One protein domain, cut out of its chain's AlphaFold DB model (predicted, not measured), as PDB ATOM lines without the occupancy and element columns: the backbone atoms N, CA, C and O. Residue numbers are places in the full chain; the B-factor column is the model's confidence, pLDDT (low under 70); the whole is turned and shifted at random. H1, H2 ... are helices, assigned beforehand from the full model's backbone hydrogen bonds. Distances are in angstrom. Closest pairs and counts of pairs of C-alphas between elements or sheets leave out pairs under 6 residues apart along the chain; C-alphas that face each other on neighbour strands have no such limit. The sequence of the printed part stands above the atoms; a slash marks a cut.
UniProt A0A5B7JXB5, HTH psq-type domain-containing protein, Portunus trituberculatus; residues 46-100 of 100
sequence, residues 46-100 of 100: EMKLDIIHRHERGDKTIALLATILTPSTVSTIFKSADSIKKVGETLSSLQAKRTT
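Overview. This is residues 46 to 100 of the 100 residues of the protein "HTH psq-type domain-containing protein" of Portunus trituberculatus (UniProt A0A5B7JXB5). A small body of three short helices, H1, H2 and H3, and the first part of H4 has a long arm, since residues 89 to 100 stick out from it, of which 89 to 98 belong to H4. In the body H1 is crossed by its partners, with H2 packed near its last residues and H4 touching it with residues 81 to 88 alone. The printed part has 55 residues with four named helices, in the order H1, H2, H3, H4, and no named strand; the class is all helix. The whole is loose, with a radius of gyration of the C-alphas of 13.4 A, and spans 42 by 18 by 18 A, the arm making the length.

Arrangement. H1, residues 46 to 56, is the hub and touches three other helices. H2, residues 61 to 68, touches it at a steep tilt of 46 degrees, opposite ways; the closest C-alphas are those of His 55 and Ile 62, 6.9 A apart. H3, residues 71 to 79, only just touches H1, with 3 pairs of C-alphas within 8 A, the closest being those of Lys 48 and Ile 77 at 6.7 A. The lines of H1 and H3 are about perpendicular, at 82 degrees. H2 and H3 are close but not clearly touching, with the C-alphas of Ala 66 and Val 74 the closest at 7.5 A. H4, residues 81 to 98, touches H1 with residues 81 to 88 alone, at a steep tilt of 52 degrees, opposite ways; the C-alphas of Ile 52 and Ala 81 are the closest at 6.8 A. H3 and H4 meet only through their link, and H2 and H4 are apart. In H1, H3 and H4 every O i to N i+4 pair is within hydrogen-bond range; in H2, 3 of 4 are.

Along the chain. H1 begins at C-alpha 46, (53.974, 15.054, 232.791), and is 15.4 A long from first to last C-alpha. H2, residues 61 to 68, measures 11.1 A, and H3, residues 71 to 79, measures 12.3 A, from C-alpha 71 at (37.623, 24.187, 235.897). H4 is the longest helix, 18 residues and 26.3 A, and ends at C-alpha 98, (71.830, 8.120, 237.580).

Size, cuts and confidence. The two C-alphas farthest apart, those of Thr 67 and Thr 100, are 42.7 A apart. Without residues 89 to 100, the body of 43 residues spans 27 by 21 by 15 A. The printed part has no cut, and its three links are tight. Residue 100 is the chain's last. The mean pLDDT of the printed part is 84.6; residues 61 to 67 and 99 to 100 are under 70.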
ATOM      1  N   GLU A  46      53.863  14.807 234.236       89.56
ATOM      2  CA  GLU A  46      53.974  15.054 232.791       89.56
ATOM      3  C   GLU A  46      52.727  15.736 232.224       89.56
ATOM      4  O   GLU A  46      52.825  16.761 231.556       89.56
ATOM      5  N   MET A  47      51.534  15.233 232.564       88.56
ATOM      6  CA  MET A  47      50.281  15.848 232.124       88.56
ATOM      7  C   MET A  47      50.136  17.270 232.668       88.56
ATOM      8  O   MET A  47      49.714  18.163 231.943       88.56
ATOM      9  N   LYS A  48      50.488  17.508 233.939       91.19
ATOM     10  CA  LYS A  48      50.418  18.855 234.529       91.19
ATOM     11  C   LYS A  48      51.389  19.819 233.837       91.19
ATOM     12  O   LYS A  48      51.012  20.964 233.611       91.19
ATOM     13  N   LEU A  49      52.593  19.361 233.492       91.25
ATOM     14  CA  LEU A  49      53.589  20.149 232.760       91.25
ATOM     15  C   LEU A  49      53.134  20.452 231.330       91.25
ATOM     16  O   LEU A  49      53.190  21.604 230.913       91.25
ATOM     17  N   ASP A  50      52.612  19.458 230.611       88.88
ATOM     18  CA  ASP A  50      52.077  19.622 229.255       88.88
ATOM     19  C   ASP A  50      50.953  20.673 229.211       88.88
ATOM     20  O   ASP A  50      50.944  21.546 228.346       88.88
ATOM     21  N   ILE A  51      50.059  20.671 230.205       89.19
ATOM     22  CA  ILE A  51      48.995  21.681 230.335       89.19
ATOM     23  C   ILE A  51      49.576  23.090 230.511       89.19
ATOM     24  O   ILE A  51      49.091  24.033 229.886       89.19
ATOM     25  N   ILE A  52      50.602  23.239 231.352       91.12
ATOM     26  CA  ILE A  52      51.255  24.531 231.599       91.12
ATOM     27  C   ILE A  52      51.962  25.019 230.328       91.12
ATOM     28  O   ILE A  52      51.742  26.153 229.910       91.12
ATOM     29  N   HIS A  53      52.744  24.163 229.670       89.25
ATOM     30  CA  HIS A  53      53.490  24.532 228.464       89.25
ATOM     31  C   HIS A  53      52.571  24.925 227.302       89.25
ATOM     32  O   HIS A  53      52.823  25.912 226.611       89.25
ATOM     33  N   ARG A  54      51.477  24.182 227.099       86.56
ATOM     34  CA  ARG A  54      50.469  24.513 226.082       86.56
ATOM     35  C   ARG A  54      49.748  25.819 226.397       86.56
ATOM     36  O   ARG A  54      49.474  26.596 225.486       86.56
ATOM     37  N   HIS A  55      49.472  26.091 227.675       85.94
ATOM     38  CA  HIS A  55      48.875  27.363 228.080       85.94
ATOM     39  C   HIS A  55      49.767  28.553 227.728       85.94
ATOM     40  O   HIS A  55      49.283  29.520 227.145       85.94
ATOM     41  N   GLU A  56      51.061  28.463 228.038       87.31
ATOM     42  CA  GLU A  56      52.038  29.524 227.761       87.31
ATOM     43  C   GLU A  56      52.243  29.755 226.263       87.31
ATOM     44  O   GLU A  56      52.429  30.889 225.831       87.31
ATOM     45  N   ARG A  57      52.138  28.693 225.453       88.38
ATOM     46  CA  ARG A  57      52.165  28.780 223.986       88.38
ATOM     47  C   ARG A  57      50.917  29.456 223.396       88.38
ATOM     48  O   ARG A  57      50.920  29.825 222.225       88.38
ATOM     49  N   GLY A  58      49.862  29.644 224.190       84.12
ATOM     50  CA  GLY A  58      48.584  30.184 223.728       84.12
ATOM     51  C   GLY A  58      47.695  29.141 223.048       84.12
ATOM     52  O   GLY A  58      46.753  29.501 222.335       84.12
ATOM     53  N   ASP A  59      47.960  27.848 223.264       81.44
ATOM     54  CA  ASP A  59      47.149  26.788 222.684       81.44
ATOM     55  C   ASP A  59      45.766  26.762 223.344       81.44
ATOM     56  O   ASP A  59      45.598  26.644 224.562       81.44
ATOM     57  N   LYS A  60      44.726  26.773 222.508       73.31
ATOM     58  CA  LYS A  60      43.325  26.656 222.945       73.31
ATOM     59  C   LYS A  60      42.982  25.259 223.480       73.31
ATOM     60  O   LYS A  60      41.835  25.012 223.838       73.31
ATOM     61  N   THR A  61      43.949  24.344 223.575       65.06
ATOM     62  CA  THR A  61      43.791  22.984 224.121       65.06
ATOM     63  C   THR A  61      43.300  22.956 225.565       65.06
ATOM     64  O   THR A  61      42.749  21.944 225.985       65.06
ATOM     65  N   ILE A  62      43.395  24.064 226.307       65.88
ATOM     66  CA  ILE A  62      42.719  24.215 227.607       65.88
ATOM     67  C   ILE A  62      41.207  24.050 227.465       65.88
ATOM     68  O   ILE A  62      40.587  23.487 228.356       65.88
ATOM     69  N   ALA A  63      40.613  24.477 226.348       61.91
ATOM     70  CA  ALA A  63      39.188  24.289 226.092       61.91
ATOM     71  C   ALA A  63      38.823  22.800 225.971       61.91
ATOM     72  O   ALA A  63      37.794  22.386 226.495       61.91
ATOM     73  N   LEU A  64      39.689  21.983 225.361       63.25
ATOM     74  CA  LEU A  64      39.517  20.526 225.312       63.25
ATOM     75  C   LEU A  64      39.811  19.881 226.673       63.25
ATOM     76  O   LEU A  64      39.144  18.942 227.085       63.25
ATOM     77  N   LEU A  65      40.787  20.399 227.414       66.62
ATOM     78  CA  LEU A  65      41.037  19.919 228.763       66.62
ATOM     79  C   LEU A  65      39.880  20.271 229.709       66.62
ATOM     80  O   LEU A  65      39.581  19.490 230.598       66.62
ATOM     81  N   ALA A  66      39.198  21.398 229.499       62.66
ATOM     82  CA  ALA A  66      38.039  21.835 230.274       62.66
ATOM     83  C   ALA A  66      36.786  20.977 230.030       62.66
ATOM     84  O   ALA A  66      35.883  20.986 230.865       62.66
ATOM     85  N   THR A  67      36.715  20.220 228.926       68.25
ATOM     86  CA  THR A  67      35.631  19.240 228.734       68.25
ATOM     87  C   THR A  67      35.876  17.951 229.519       68.25
ATOM     88  O   THR A  67      34.922  17.317 229.962       68.25
ATOM     89  N   ILE A  68      37.141  17.574 229.738       78.44
ATOM     90  CA  ILE A  68      37.526  16.358 230.478       78.44
ATOM     91  C   ILE A  68      37.726  16.649 231.975       78.44
ATOM     92  O   ILE A  68      37.413  15.825 232.836       78.44
ATOM     93  N   LEU A  69      38.258  17.826 232.295       81.38
ATOM     94  CA  LEU A  69      38.705  18.238 233.617       81.38
ATOM     95  C   LEU A  69      37.830  19.367 234.156       81.38
ATOM     96  O   LEU A  69      37.479  20.308 233.451       81.38
ATOM     97  N   THR A  70      37.530  19.324 235.453       81.44
ATOM     98  CA  THR A  70      36.780  20.403 236.099       81.44
ATOM     99  C   THR A  70      37.580  21.716 236.110       81.44
ATOM    100  O   THR A  70      38.783  21.682 236.398       81.44
ATOM    101  N   PRO A  71      36.940  22.886 235.897       83.50
ATOM    102  CA  PRO A  71      37.623  24.187 235.897       83.50
ATOM    103  C   PRO A  71      38.435  24.469 237.169       83.50
ATOM    104  O   PRO A  71      39.500  25.084 237.117       83.50
ATOM    105  N   SER A  72      37.979  23.962 238.319       85.44
ATOM    106  CA  SER A  72      38.691  24.067 239.598       85.44
ATOM    107  C   SER A  72      40.049  23.357 239.584       85.44
ATOM    108  O   SER A  72      41.029  23.866 240.133       85.44
ATOM    109  N   THR A  73      40.138  22.202 238.926       86.75
ATOM    110  CA  THR A  73      41.387  21.448 238.776       86.75
ATOM    111  C   THR A  73      42.364  22.210 237.898       86.75
ATOM    112  O   THR A  73      43.525  22.355 238.270       86.75
ATOM    113  N   VAL A  74      41.879  22.754 236.780       85.75
ATOM    114  CA  VAL A  74      42.671  23.579 235.862       85.75
ATOM    115  C   VAL A  74      43.226  24.810 236.586       85.75
ATOM    116  O   VAL A  74      44.430  25.050 236.562       85.75
ATOM    117  N   SER A  75      42.382  25.526 237.335       88.00
ATOM    118  CA  SER A  75      42.819  26.666 238.151       88.00
ATOM    119  C   SER A  75      43.880  26.269 239.180       88.00
ATOM    120  O   SER A  75      44.892  26.950 239.322       88.00
ATOM    121  N   THR A  76      43.705  25.134 239.862       91.31
ATOM    122  CA  THR A  76      44.675  24.659 240.863       91.31
ATOM    123  C   THR A  76      46.035  24.338 240.238       91.31
ATOM    124  O   THR A  76      47.070  24.628 240.838       91.31
ATOM    125  N   ILE A  77      46.050  23.762 239.032       91.88
ATOM    126  CA  ILE A  77      47.288  23.499 238.284       91.88
ATOM    127  C   ILE A  77      48.008  24.815 237.993       91.88
ATOM    128  O   ILE A  77      49.182  24.933 238.326       91.88
ATOM    129  N   PHE A  78      47.301  25.823 237.474       90.06
ATOM    130  CA  PHE A  78      47.907  27.123 237.178       90.06
ATOM    131  C   PHE A  78      48.395  27.854 238.429       90.06
ATOM    132  O   PHE A  78      49.502  28.378 238.432       90.06
ATOM    133  N   LYS A  79      47.642  27.808 239.536       94.75
ATOM    134  CA  LYS A  79      48.080  28.394 240.816       94.75
ATOM    135  C   LYS A  79      49.341  27.739 241.388       94.75
ATOM    136  O   LYS A  79      50.021  28.358 242.194       94.75
ATOM    137  N   SER A  80      49.629  26.492 241.019       94.19
ATOM    138  CA  SER A  80      50.800  25.740 241.492       94.19
ATOM    139  C   SER A  80      51.857  25.514 240.406       94.19
ATOM    140  O   SER A  80      52.745  24.680 240.586       94.19
ATOM    141  N   ALA A  81      51.785  26.254 239.293       93.75
ATOM    142  CA  ALA A  81      52.610  26.020 238.111       93.75
ATOM    143  C   ALA A  81      54.114  26.082 238.410       93.75
ATOM    144  O   ALA A  81      54.848  25.174 238.024       93.75
ATOM    145  N   ASP A  82      54.565  27.085 239.163       94.56
ATOM    146  CA  ASP A  82      55.986  27.254 239.484       94.56
ATOM    147  C   ASP A  82      56.536  26.081 240.301       94.56
ATOM    148  O   ASP A  82      57.605  25.548 240.006       94.56
ATOM    149  N   SER A  83      55.768  25.611 241.287       94.81
ATOM    150  CA  SER A  83      56.144  24.444 242.091       94.81
ATOM    151  C   SER A  83      56.233  23.180 241.234       94.81
ATOM    152  O   SER A  83      57.184  22.410 241.358       94.81
ATOM    153  N   ILE A  84      55.283  22.988 240.315       94.12
ATOM    154  CA  ILE A  84      55.259  21.845 239.395       94.12
ATOM    155  C   ILE A  84      56.484  21.862 238.468       94.12
ATOM    156  O   ILE A  84      57.142  20.829 238.323       94.12
ATOM    157  N   LYS A  85      56.833  23.022 237.895       94.19
ATOM    158  CA  LYS A  85      58.028  23.189 237.050       94.19
ATOM    159  C   LYS A  85      59.309  22.833 237.804       94.19
ATOM    160  O   LYS A  85      60.119  22.056 237.304       94.19
ATOM    161  N   LYS A  86      59.455  23.319 239.041       94.81
ATOM    162  CA  LYS A  86      60.638  23.042 239.876       94.81
ATOM    163  C   LYS A  86      60.803  21.561 240.202       94.81
ATOM    164  O   LYS A  86      61.921  21.043 240.186       94.81
ATOM    165  N   VAL A  87      59.702  20.857 240.456       94.88
ATOM    166  CA  VAL A  87      59.739  19.401 240.650       94.88
ATOM    167  C   VAL A  87      60.177  18.694 239.363       94.88
ATOM    168  O   VAL A  87      61.031  17.815 239.427       94.88
ATOM    169  N   GLY A  88      59.657  19.102 238.200       91.31
ATOM    170  CA  GLY A  88      60.049  18.536 236.901       91.31
ATOM    171  C   GLY A  88      61.546  18.679 236.599       91.31
ATOM    172  O   GLY A  88      62.204  17.707 236.225       91.31
ATOM    173  N   GLU A  89      62.111  19.862 236.846       91.75
ATOM    174  CA  GLU A  89      63.555  20.115 236.727       91.75
ATOM    175  C   GLU A  89      64.369  19.222 237.678       91.75
ATOM    176  O   GLU A  89      65.359  18.605 237.279       91.75
ATOM    177  N   THR A  90      63.921  19.099 238.931       94.31
ATOM    178  CA  THR A  90      64.599  18.289 239.953       94.31
ATOM    179  C   THR A  90      64.651  16.820 239.544       94.31
ATOM    180  O   THR A  90      65.717  16.204 239.590       94.31
ATOM    181  N   LEU A  91      63.526  16.258 239.093       90.88
ATOM    182  CA  LEU A  91      63.468  14.872 238.631       90.88
ATOM    183  C   LEU A  91      64.350  14.647 237.400       90.88
ATOM    184  O   LEU A  91      65.060  13.643 237.347       90.88
ATOM    185  N   SER A  92      64.361  15.597 236.465       88.69
ATOM    186  CA  SER A  92      65.225  15.546 235.279       88.69
ATOM    187  C   SER A  92      66.706  15.524 235.665       88.69
ATOM    188  O   SER A  92      67.467  14.691 235.175       88.69
ATOM    189  N   SER A  93      67.113  16.372 236.617       90.12
ATOM    190  CA  SER A  93      68.495  16.408 237.114       90.12
ATOM    191  C   SER A  93      68.907  15.108 237.820       90.12
ATOM    192  O   SER A  93      70.041  14.650 237.685       90.12
ATOM    193  N   LEU A  94      67.976  14.487 238.548       89.94
ATOM    194  CA  LEU A  94      68.213  13.250 239.285       89.94
ATOM    195  C   LEU A  94      68.348  12.051 238.340       89.94
ATOM    196  O   LEU A  94      69.161  11.166 238.594       89.94
ATOM    197  N   GLN A  95      67.572  12.030 237.253       85.38
ATOM    198  CA  GLN A  95      67.714  11.042 236.182       85.38
ATOM    199  C   GLN A  95      69.068  11.182 235.484       85.38
ATOM    200  O   GLN A  95      69.807  10.206 235.407       85.38
ATOM    201  N   ALA A  96      69.452  12.401 235.088       84.94
ATOM    202  CA  ALA A  96      70.735  12.653 234.428       84.94
ATOM    203  C   ALA A  96      71.939  12.166 235.257       84.94
ATOM    204  O   ALA A  96      72.886  11.610 234.711       84.94
ATOM    205  N   LYS A  97      71.879  12.312 236.588       82.44
ATOM    206  CA  LYS A  97      72.921  11.834 237.512       82.44
ATOM    207  C   LYS A  97      72.975  10.315 237.688       82.44
ATOM    208  O   LYS A  97      74.005   9.816 238.115       82.44
ATOM    209  N   ARG A  98      71.883   9.588 237.434       81.38
ATOM    210  CA  ARG A  98      71.830   8.120 237.580       81.38
ATOM    211  C   ARG A  98      72.309   7.369 236.342       81.38
ATOM    212  O   ARG A  98      72.543   6.171 236.430       81.38
ATOM    213  N   THR A  99      72.403   8.046 235.202       68.31
ATOM    214  CA  THR A  99      72.790   7.447 233.914       68.31
ATOM    215  C   THR A  99      74.284   7.631 233.597       68.31
ATOM    216  O   THR A  99      74.717   7.277 232.507       68.31
ATOM    217  N   THR A 100      75.075   8.171 234.529       60.28
ATOM    218  CA  THR A 100      76.543   8.289 234.425       60.28
ATOM    219  C   THR A 100      77.201   7.344 235.417       60.28
ATOM    220  O   THR A 100      78.208   6.713 235.042       60.28
TER     221      THR A 100